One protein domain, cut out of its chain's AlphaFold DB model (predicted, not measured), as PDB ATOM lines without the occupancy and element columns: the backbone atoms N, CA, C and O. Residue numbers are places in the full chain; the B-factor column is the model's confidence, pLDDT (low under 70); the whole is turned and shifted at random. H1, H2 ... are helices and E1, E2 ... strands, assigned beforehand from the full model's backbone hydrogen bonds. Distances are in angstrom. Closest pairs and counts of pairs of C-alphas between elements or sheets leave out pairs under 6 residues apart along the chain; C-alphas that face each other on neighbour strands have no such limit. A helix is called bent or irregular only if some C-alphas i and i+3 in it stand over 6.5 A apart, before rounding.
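What this domain is: This is residues 43 to 124 of the 186 residues of the protein "Phlebovirus_G2 domain-containing protein" of Heligmosomoides polygyrus (UniProt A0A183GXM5). A long, twisted ribbon of three antiparallel strands, order E1, E3, E2, has H1 and H2 over one face; residues 94 to 106 extend one end, E3's bent tail the other. The 82 printed residues run E1, H1, H2, E2, E3, mixed helix and strand: a loose rod, 53 by 21 by 15 A, radius of gyration of the C-alphas 15.2 A.

How they stand to each other: Start at E1, residues 43 to 54: N 46 is 2.9 A from O 116 of antiparallel E3, residues 107 to 124. H1, residues 65 to 68, too short for O i to N i+4 pairs, is on the sheet; its closest C-alpha pair with E2, residues 86 to 93, is Cys 66 and Cys 90, 5.1 A. On the same face, H2, residues 76 to 82, runs along E1 at 9 degrees on the local plane; the closest C-alphas, Gly 50 and Leu 78, are 6.4 A apart. H2 is irregular, C-alphas 77 and 80 being 8.4 A apart, with 1 of 3 O i to N i+4 and 3 of 4 O i to N i+3 pairs within range. E1, H1 H2, E2 form a split strand-helix-strand unit, E3 between its strands, with a right-handed crossover. In hairpin E2 and E3, N 89 and O 111 are 2.8 A apart.

Where its parts are: Find C-alpha 43 at (284.317, 80.607, 133.220); E1 runs 33.6 A, E2 21.8 A. E3 runs 44.6 A, bends by 78 degrees at residue 121 and ends at (277.205, 75.815, 130.621).

The domain as a whole: The farthest C-alphas, Pro 97 and Lys 124, are 54.4 A apart. The printed part has no cut; link E2 to E3 is long. Residues 43 to 47 and 124 have pLDDT under 70.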
ATOM      1  N   ARG A  43     282.938  81.079 133.093       69.75
ATOM      2  CA  ARG A  43     284.317  80.607 133.220       69.75
ATOM      3  C   ARG A  43     284.755  80.814 134.662       69.75
ATOM      4  O   ARG A  43     284.270  81.735 135.315       69.75
ATOM      5  N   TYR A  44     285.634  79.950 135.154       60.59
ATOM      6  CA  TYR A  44     286.223  80.132 136.476       60.59
ATOM      7  C   TYR A  44     287.288  81.230 136.397       60.59
ATOM      8  O   TYR A  44     288.197  81.151 135.565       60.59
ATOM      9  N   THR A  45     287.137  82.266 137.220       67.69
ATOM     10  CA  THR A  45     287.955  83.484 137.183       67.69
ATOM     11  C   THR A  45     288.453  83.865 138.567       67.69
ATOM     12  O   THR A  45     287.671  83.807 139.515       67.69
ATOM     13  N   SER A  46     289.699  84.321 138.678       65.31
ATOM     14  CA  SER A  46     290.217  84.991 139.876       65.31
ATOM     15  C   SER A  46     290.098  86.505 139.754       65.31
ATOM     16  O   SER A  46     290.191  87.070 138.665       65.31
ATOM     17  N   PHE A  47     289.905  87.154 140.898       69.62
ATOM     18  CA  PHE A  47     289.930  88.604 141.029       69.62
ATOM     19  C   PHE A  47     291.358  89.067 141.313       69.62
ATOM     20  O   PHE A  47     291.954  88.625 142.293       69.62
ATOM     21  N   ASN A  48     291.889  89.959 140.478       77.06
ATOM     22  CA  ASN A  48     293.231  90.515 140.627       77.06
ATOM     23  C   ASN A  48     293.205  92.046 140.508       77.06
ATOM     24  O   ASN A  48     292.381  92.610 139.784       77.06
ATOM     25  N   SER A  49     294.153  92.709 141.178       71.38
ATOM     26  CA  SER A  49     294.387  94.153 141.072       71.38
ATOM     27  C   SER A  49     295.857  94.447 140.773       71.38
ATOM     28  O   SER A  49     296.723  94.014 141.531       71.38
ATOM     29  N   GLY A  50     296.137  95.190 139.700       70.75
ATOM     30  CA  GLY A  50     297.450  95.807 139.450       70.75
ATOM     31  C   GLY A  50     297.421  97.280 139.853       70.75
ATOM     32  O   GLY A  50     296.379  97.909 139.669       70.75
ATOM     33  N   GLN A  51     298.511  97.800 140.421       74.12
ATOM     34  CA  GLN A  51     298.642  99.195 140.851       74.12
ATOM     35  C   GLN A  51     300.010  99.738 140.444       74.12
ATOM     36  O   GLN A  51     301.009  99.083 140.728       74.12
ATOM     37  N   ASP A  52     300.042 100.941 139.873       78.06
ATOM     38  CA  ASP A  52     301.279 101.644 139.526       78.06
ATOM     39  C   ASP A  52     301.176 103.113 139.978       78.06
ATOM     40  O   ASP A  52     300.435 103.898 139.372       78.06
ATOM     41  N   PRO A  53     301.855 103.503 141.079       79.38
ATOM     42  CA  PRO A  53     301.957 104.899 141.491       79.38
ATOM     43  C   PRO A  53     302.987 105.637 140.628       79.38
ATOM     44  O   PRO A  53     304.146 105.233 140.545       79.38
ATOM     45  N   LEU A  54     302.581 106.745 140.006       84.38
ATOM     46  CA  LEU A  54     303.448 107.604 139.202       84.38
ATOM     47  C   LEU A  54     303.475 109.031 139.746       84.38
ATOM     48  O   LEU A  54     302.455 109.601 140.142       84.38
ATOM     49  N   CYS A  55     304.661 109.634 139.689       87.56
ATOM     50  CA  CYS A  55     304.833 111.056 139.939       87.56
ATOM     51  C   CYS A  55     304.123 111.909 138.873       87.56
ATOM     52  O   CYS A  55     303.966 111.476 137.726       87.56
ATOM     53  N   PRO A  56     303.745 113.152 139.215       85.88
ATOM     54  CA  PRO A  56     303.292 114.126 138.228       85.88
ATOM     55  C   PRO A  56     304.290 114.267 137.074       85.88
ATOM     56  O   PRO A  56     305.501 114.338 137.290       85.88
ATOM     57  N   HIS A  57     303.758 114.388 135.859       84.69
ATOM     58  CA  HIS A  57     304.533 114.549 134.626       84.69
ATOM     59  C   HIS A  57     305.360 113.314 134.222       84.69
ATOM     60  O   HIS A  57     306.268 113.422 133.399       84.69
ATOM     61  N   SER A  58     305.039 112.143 134.780       84.75
ATOM     62  CA  SER A  58     305.670 110.865 134.449       84.75
ATOM     63  C   SER A  58     304.661 109.912 133.811       84.75
ATOM     64  O   SER A  58     303.536 109.784 134.296       84.75
ATOM     65  N   GLY A  59     305.071 109.236 132.734       85.56
ATOM     66  CA  GLY A  59     304.251 108.242 132.033       85.56
ATOM     67  C   GLY A  59     302.870 108.777 131.644       85.56
ATOM     68  O   GLY A  59     302.738 109.883 131.115       85.56
ATOM     69  N   SER A  60     301.831 108.007 131.955       88.38
ATOM     70  CA  SER A  60     300.427 108.377 131.739       88.38
ATOM     71  C   SER A  60     299.912 109.467 132.695       88.38
ATOM     72  O   SER A  60     298.811 109.983 132.507       88.38
ATOM     73  N   CYS A  61     300.684 109.861 133.713       88.69
ATOM     74  CA  CYS A  61     300.315 110.903 134.675       88.69
ATOM     75  C   CYS A  61     300.678 112.309 134.164       88.69
ATOM     76  O   CYS A  61     301.519 113.013 134.734       88.69
ATOM     77  N   THR A  62     300.048 112.735 133.069       87.56
ATOM     78  CA  THR A  62     300.279 114.048 132.446       87.56
ATOM     79  C   THR A  62     298.975 114.828 132.266       87.56
ATOM     80  O   THR A  62     297.897 114.251 132.152       87.56
ATOM     81  N   PHE A  63     299.080 116.162 132.275       83.44
ATOM     82  CA  PHE A  63     297.986 117.113 132.034       83.44
ATOM     83  C   PHE A  63     296.714 116.854 132.868       83.44
ATOM     84  O   PHE A  63     296.686 117.210 134.045       83.44
ATOM     85  N   GLU A  64     295.693 116.224 132.278       84.81
ATOM     86  CA  GLU A  64     294.388 115.924 132.887       84.81
ATOM     87  C   GLU A  64     294.412 114.738 133.869       84.81
ATOM     88  O   GLU A  64     293.415 114.490 134.546       84.81
ATOM     89  N   LYS A  65     295.543 114.030 134.006       88.06
ATOM     90  CA  LYS A  65     295.770 112.988 135.027       88.06
ATOM     91  C   LYS A  65     294.612 111.979 135.104       88.06
ATOM     92  O   LYS A  65     294.309 111.306 134.124       88.06
ATOM     93  N   CYS A  66     293.953 111.875 136.263       90.12
ATOM     94  CA  CYS A  66     292.829 110.975 136.484       90.12
ATOM     95  C   CYS A  66     291.545 111.411 135.772       90.12
ATOM     96  O   CYS A  66     290.706 110.555 135.511       90.12
ATOM     97  N   ALA A  67     291.381 112.693 135.425       90.50
ATOM     98  CA  ALA A  67     290.197 113.166 134.706       90.50
ATOM     99  C   ALA A  67     290.120 112.597 133.278       90.50
ATOM    100  O   ALA A  67     289.027 112.398 132.752       90.50
ATOM    101  N   ALA A  68     291.270 112.261 132.684       89.69
ATOM    102  CA  ALA A  68     291.354 111.612 131.377       89.69
ATOM    103  C   ALA A  68     291.157 110.081 131.432       89.69
ATOM    104  O   ALA A  68     291.075 109.425 130.388       89.69
ATOM    105  N   VAL A  69     291.089 109.477 132.627       90.69
ATOM    106  CA  VAL A  69     290.963 108.022 132.791       90.69
ATOM    107  C   VAL A  69     289.510 107.621 132.984       90.69
ATOM    108  O   VAL A  69     288.815 108.113 133.867       90.69
ATOM    109  N   ASN A  70     289.070 106.650 132.189       92.75
ATOM    110  CA  ASN A  70     287.741 106.069 132.262       92.75
ATOM    111  C   ASN A  70     287.818 104.565 132.584       92.75
ATOM    112  O   ASN A  70     288.884 103.951 132.489       92.75
ATOM    113  N   SER A  71     286.681 103.938 132.902       90.75
ATOM    114  CA  SER A  71     286.629 102.519 133.298       90.75
ATOM    115  C   SER A  71     287.202 101.561 132.251       90.75
ATOM    116  O   SER A  71     287.683 100.478 132.582       90.75
ATOM    117  N   SER A  72     287.158 101.955 130.978       91.62
ATOM    118  CA  SER A  72     287.648 101.170 129.841       91.62
ATOM    119  C   SER A  72     289.043 101.578 129.360       91.62
ATOM    120  O   SER A  72     289.550 100.958 128.426       91.62
ATOM    121  N   SER A  73     289.668 102.594 129.963       91.25
ATOM    122  CA  SER A  73     290.994 103.065 129.556       91.25
ATOM    123  C   SER A  73     292.056 101.991 129.791       91.25
ATOM    124  O   SER A  73     292.084 101.346 130.841       91.25
ATOM    125  N   LEU A  74     292.948 101.806 128.818       91.88
ATOM    126  CA  LEU A  74     294.089 100.898 128.919       91.88
ATOM    127  C   LEU A  74     295.341 101.726 129.188       91.88
ATOM    128  O   LEU A  74     295.784 102.484 128.330       91.88
ATOM    129  N   ILE A  75     295.875 101.594 130.398       91.81
ATOM    130  CA  ILE A  75     297.035 102.354 130.869       91.81
ATOM    131  C   ILE A  75     298.281 101.494 130.633       91.81
ATOM    132  O   ILE A  75     298.282 100.350 131.096       91.81
ATOM    133  N   PRO A  76     299.296 101.962 129.884       90.12
ATOM    134  CA  PRO A  76     300.450 101.150 129.498       90.12
ATOM    135  C   PRO A  76     301.211 100.572 130.695       90.12
ATOM    136  O   PRO A  76     301.708  99.454 130.606       90.12
ATOM    137  N   GLU A  77     301.228 101.268 131.829       87.31
ATOM    138  CA  GLU A  77     301.838 100.796 133.075       87.31
ATOM    139  C   GLU A  77     301.143  99.528 133.616       87.31
ATOM    140  O   GLU A  77     301.796  98.597 134.078       87.31
ATOM    141  N   LEU A  78     299.833  99.394 133.379       89.94
ATOM    142  CA  LEU A  78     299.013  98.246 133.782       89.94
ATOM    143  C   LEU A  78     298.956  97.132 132.715       89.94
ATOM    144  O   LEU A  78     297.957  96.407 132.620       89.94
ATOM    145  N   GLU A  79     300.012  96.954 131.908       90.12
ATOM    146  CA  GLU A  79     300.045  96.039 130.750       90.12
ATOM    147  C   GLU A  79     299.560  94.618 131.085       90.12
ATOM    148  O   GLU A  79     298.770  94.019 130.347       90.12
ATOM    149  N   LYS A  80     299.975  94.086 132.241       86.62
ATOM    150  CA  LYS A  80     299.579  92.749 132.705       86.62
ATOM    151  C   LYS A  80     298.060  92.622 132.861       86.62
ATOM    152  O   LYS A  80     297.489  91.607 132.464       86.62
ATOM    153  N   GLY A  81     297.408  93.645 133.414       84.94
ATOM    154  CA  GLY A  81     295.959  93.680 133.622       84.94
ATOM    155  C   GLY A  81     295.170  94.022 132.357       84.94
ATOM    156  O   GLY A  81     294.022  93.597 132.217       84.94
ATOM    157  N   ASN A  82     295.773  94.742 131.407       90.12
ATOM    158  CA  ASN A  82     295.131  95.123 130.142       90.12
ATOM    159  C   ASN A  82     294.792  93.919 129.249       90.12
ATOM    160  O   ASN A  82     293.893  94.003 128.417       90.12
ATOM    161  N   ARG A  83     295.463  92.778 129.453       89.94
ATOM    162  CA  ARG A  83     295.192  91.513 128.745       89.94
ATOM    163  C   ARG A  83     293.881  90.850 129.175       89.94
ATOM    164  O   ARG A  83     293.392  89.952 128.489       89.94
ATOM    165  N   PHE A  84     293.317  91.276 130.302       88.44
ATOM    166  CA  PHE A  84     292.137  90.680 130.906       88.44
ATOM    167  C   PHE A  84     290.956  91.663 130.926       88.44
ATOM    168  O   PHE A  84     291.144  92.883 131.049       88.44
ATOM    169  N   PRO A  85     289.714  91.155 130.823       89.12
ATOM    170  CA  PRO A  85     288.533  91.985 131.002       89.12
ATOM    171  C   PRO A  85     288.509  92.532 132.432       89.12
ATOM    172  O   PRO A  85     288.726  91.800 133.401       89.12
ATOM    173  N   GLY A  86     288.253  93.828 132.556       89.38
ATOM    174  CA  GLY A  86     288.355  94.531 133.821       89.38
ATOM    175  C   GLY A  86     288.075  96.018 133.683       89.38
ATOM    176  O   GLY A  86     287.956  96.534 132.568       89.38
ATOM    177  N   ASN A  87     288.014  96.680 134.833       92.00
ATOM    178  CA  ASN A  87     287.795  98.112 134.941       92.00
ATOM    179  C   ASN A  87     289.069  98.785 135.446       92.00
ATOM    180  O   ASN A  87     289.646  98.360 136.449       92.00
ATOM    181  N   THR A  88     289.486  99.833 134.749       92.38
ATOM    182  CA  THR A  88     290.586 100.706 135.160       92.38
ATOM    183  C   THR A  88     290.034 101.887 135.946       92.38
ATOM    184  O   THR A  88     288.956 102.389 135.648       92.38
ATOM    185  N   ALA A  89     290.764 102.340 136.950       92.12
ATOM    186  CA  ALA A  89     290.451 103.543 137.696       92.12
ATOM    187  C   ALA A  89     291.745 104.279 138.061       92.12
ATOM    188  O   ALA A  89     292.845 103.726 137.987       92.12
ATOM    189  N   CYS A  90     291.596 105.549 138.419       91.62
ATOM    190  CA  CYS A  90     292.691 106.419 138.814       91.62
ATOM    191  C   CYS A  90     292.278 107.194 140.056       91.62
ATOM    192  O   CYS A  90     291.154 107.690 140.131       91.62
ATOM    193  N   VAL A  91     293.192 107.302 141.012       92.38
ATOM    194  CA  VAL A  91     293.058 108.216 142.146       92.38
ATOM    195  C   VAL A  91     294.276 109.124 142.199       92.38
ATOM    196  O   VAL A  91     295.398 108.693 141.927       92.38
ATOM    197  N   GLU A  92     294.054 110.398 142.515       90.62
ATOM    198  CA  GLU A  92     295.163 111.325 142.706       90.62
ATOM    199  C   GLU A  92     295.922 110.963 143.985       90.62
ATOM    200  O   GLU A  92     295.328 110.746 145.042       90.62
ATOM    201  N   SER A  93     297.243 110.876 143.868       87.50
ATOM    202  CA  SER A  93     298.155 110.510 144.948       87.50
ATOM    203  C   SER A  93     298.944 111.728 145.436       87.50
ATOM    204  O   SER A  93     298.940 112.797 144.814       87.50
ATOM    205  N   CYS A  94     299.666 111.558 146.544       86.50
ATOM    206  CA  CYS A  94     300.627 112.549 147.005       86.50
ATOM    207  C   CYS A  94     301.687 112.818 145.926       86.50
ATOM    208  O   CYS A  94     302.157 111.899 145.258       86.50
ATOM    209  N   GLY A  95     302.061 114.084 145.768       85.62
ATOM    210  CA  GLY A  95     303.213 114.492 144.973       85.62
ATOM    211  C   GLY A  95     304.110 115.448 145.755       85.62
ATOM    212  O   GLY A  95     303.896 115.698 146.941       85.62
ATOM    213  N   GLY A  96     305.117 115.996 145.083       86.62
ATOM    214  CA  GLY A  96     306.126 116.856 145.693       86.62
ATOM    215  C   GLY A  96     307.271 116.105 146.382       86.62
ATOM    216  O   GLY A  96     307.239 114.880 146.524       86.62
ATOM    217  N   PRO A  97     308.309 116.847 146.807       84.12
ATOM    218  CA  PRO A  97     309.552 116.268 147.316       84.12
ATOM    219  C   PRO A  97     309.382 115.527 148.648       84.12
ATOM    220  O   PRO A  97     310.247 114.746 149.019       84.12
ATOM    221  N   GLY A  98     308.263 115.727 149.356       85.44
ATOM    222  CA  GLY A  98     307.899 114.919 150.526       85.44
ATOM    223  C   GLY A  98     307.392 113.510 150.187       85.44
ATOM    224  O   GLY A  98     307.264 112.686 151.084       85.44
ATOM    225  N   CYS A  99     307.107 113.244 148.911       83.44
ATOM    226  CA  CYS A  99     306.629 111.969 148.378       83.44
ATOM    227  C   CYS A  99     307.539 111.476 147.232       83.44
ATOM    228  O   CYS A  99     307.060 110.852 146.291       83.44
ATOM    229  N   ASP A 100     308.840 111.808 147.295       84.88
ATOM    230  CA  ASP A 100     309.889 111.458 146.317       84.88
ATOM    231  C   ASP A 100     309.609 111.888 144.862       84.88
ATOM    232  O   ASP A 100     310.182 111.359 143.908       84.88
ATOM    233  N   CYS A 101     308.765 112.906 144.670       85.94
ATOM    234  CA  CYS A 101     308.454 113.468 143.358       85.94
ATOM    235  C   CYS A 101     308.986 114.901 143.228       85.94
ATOM    236  O   CYS A 101     308.764 115.746 144.085       85.94
ATOM    237  N   PHE A 102     309.643 115.234 142.117       85.56
ATOM    238  CA  PHE A 102     310.240 116.567 141.949       85.56
ATOM    239  C   PHE A 102     309.206 117.713 141.884       85.56
ATOM    240  O   PHE A 102     309.457 118.814 142.368       85.56
ATOM    241  N   TYR A 103     308.024 117.465 141.310       84.62
ATOM    242  CA  TYR A 103     306.991 118.491 141.127       84.62
ATOM    243  C   TYR A 103     305.976 118.504 142.275       84.62
ATOM    244  O   TYR A 103     305.492 117.449 142.671       84.62
ATOM    245  N   LEU A 104     305.558 119.698 142.720       84.56
ATOM    246  CA  LEU A 104     304.540 119.905 143.771       84.56
ATOM    247  C   LEU A 104     303.103 119.510 143.371       84.56
ATOM    248  O   LEU A 104     302.178 119.635 144.167       84.56
ATOM    249  N   SER A 105     302.888 119.080 142.131       86.94
ATOM    250  CA  SER A 105     301.570 118.659 141.651       86.94
ATOM    251  C   SER A 105     301.209 117.262 142.179       86.94
ATOM    252  O   SER A 105     302.108 116.476 142.455       86.94
ATOM    253  N   SER A 106     299.917 116.918 142.285       89.25
ATOM    254  CA  SER A 106     299.482 115.571 142.706       89.25
ATOM    255  C   SER A 106     300.021 114.466 141.782       89.25
ATOM    256  O   SER A 106     300.113 114.658 140.566       89.25
ATOM    257  N   GLY A 107     300.385 113.317 142.349       89.56
ATOM    258  CA  GLY A 107     300.713 112.111 141.584       89.56
ATOM    259  C   GLY A 107     299.460 111.395 141.082       89.56
ATOM    260  O   GLY A 107     298.337 111.783 141.408       89.56
ATOM    261  N   CYS A 108     299.640 110.318 140.323       91.81
ATOM    262  CA  CYS A 108     298.549 109.458 139.868       91.81
ATOM    263  C   CYS A 108     298.781 108.037 140.365       91.81
ATOM    264  O   CYS A 108     299.866 107.489 140.197       91.81
ATOM    265  N   LEU A 109     297.754 107.424 140.941       91.06
ATOM    266  CA  LEU A 109     297.737 106.000 141.235       91.06
ATOM    267  C   LEU A 109     296.733 105.338 140.299       91.06
ATOM    268  O   LEU A 109     295.518 105.420 140.508       91.06
ATOM    269  N   PHE A 110     297.250 104.692 139.258       92.12
ATOM    270  CA  PHE A 110     296.428 103.905 138.352       92.12
ATOM    271  C   PHE A 110     296.275 102.501 138.910       92.12
ATOM    272  O   PHE A 110     297.246 101.882 139.347       92.12
ATOM    273  N   TYR A 111     295.058 101.977 138.860       90.69
ATOM    274  CA  TYR A 111     294.817 100.583 139.179       90.69
ATOM    275  C   TYR A 111     293.767  99.979 138.264       90.69
ATOM    276  O   TYR A 111     292.857 100.650 137.778       90.69
ATOM    277  N   ARG A 112     293.887  98.676 138.026       89.12
ATOM    278  CA  ARG A 112     292.921  97.925 137.224       89.12
ATOM    279  C   ARG A 112     292.507  96.676 137.958       89.12
ATOM    280  O   ARG A 112     293.344  95.872 138.364       89.12
ATOM    281  N   ILE A 113     291.200  96.524 138.081       89.00
ATOM    282  CA  ILE A 113     290.553  95.349 138.637       89.00
ATOM    283  C   ILE A 113     290.144  94.470 137.464       89.00
ATOM    284  O   ILE A 113     289.346  94.900 136.629       89.00
ATOM    285  N   TYR A 114     290.687  93.260 137.381       88.44
ATOM    286  CA  TYR A 114     290.461  92.375 136.243       88.44
ATOM    287  C   TYR A 114     290.215  90.926 136.655       88.44
ATOM    288  O   TYR A 114     290.588  90.484 137.744       88.44
ATOM    289  N   LEU A 115     289.562  90.195 135.751       85.69
ATOM    290  CA  LEU A 115     289.255  88.780 135.907       85.69
ATOM    291  C   LEU A 115     290.204  87.939 135.057       85.69
ATOM    292  O   LEU A 115     290.136  87.958 133.826       85.69
ATOM    293  N   GLU A 116     291.064  87.170 135.716       85.31
ATOM    294  CA  GLU A 116     291.957  86.220 135.053       85.31
ATOM    295  C   GLU A 116     291.295  84.844 134.962       85.31
ATOM    296  O   GLU A 116     290.713  84.349 135.925       85.31
ATOM    297  N   LEU A 117     291.353  84.224 133.782       81.50
ATOM    298  CA  LEU A 117     290.782  82.900 133.547       81.50
ATOM    299  C   LEU A 117     291.664  81.830 134.195       81.50
ATOM    300  O   LEU A 117     292.754  81.548 133.711       81.50
ATOM    301  N   LEU A 118     291.156  81.178 135.240       81.06
ATOM    302  CA  LEU A 118     291.857  80.089 135.931       81.06
ATOM    303  C   LEU A 118     291.789  78.765 135.158       81.06
ATOM    304  O   LEU A 118     292.557  77.839 135.402       81.06
ATOM    305  N   THR A 119     290.839  78.648 134.231       75.88
ATOM    306  CA  THR A 119     290.673  77.468 133.384       75.88
ATOM    307  C   THR A 119     290.140  77.847 132.008       75.88
ATOM    308  O   THR A 119     289.355  78.784 131.856       75.88
ATOM    309  N   THR A 120     290.529  77.076 130.995       77.75
ATOM    310  CA  THR A 120     289.980  77.166 129.635       77.75
ATOM    311  C   THR A 120     288.605  76.507 129.512       77.75
ATOM    312  O   THR A 120     287.926  76.681 128.498       77.75
ATOM    313  N   LYS A 121     288.158  75.776 130.545       76.44
ATOM    314  CA  LYS A 121     286.854  75.107 130.563       76.44
ATOM    315  C   LYS A 121     285.720  76.131 130.647       76.44
ATOM    316  O   LYS A 121     285.681  76.984 131.533       76.44
ATOM    317  N   ILE A 122     284.777  76.028 129.712       73.75
ATOM    318  CA  ILE A 122     283.562  76.843 129.684       73.75
ATOM    319  C   ILE A 122     282.429  76.002 130.257       73.75
ATOM    320  O   ILE A 122     282.013  75.020 129.645       73.75
ATOM    321  N   PHE A 123     281.897  76.418 131.401       71.38
ATOM    322  CA  PHE A 123     280.752  75.764 132.014       71.38
ATOM    323  C   PHE A 123     279.465  76.340 131.428       71.38
ATOM    324  O   PHE A 123     279.279  77.560 131.348       71.38
ATOM    325  N   LYS A 124     278.571  75.450 130.998       63.53
ATOM    326  CA  LYS A 124     277.205  75.815 130.621       63.53
ATOM    327  C   LYS A 124     276.318  75.602 131.832       63.53
ATOM    328  O   LYS A 124     276.108  74.471 132.258       63.53
TER     329      LYS A 124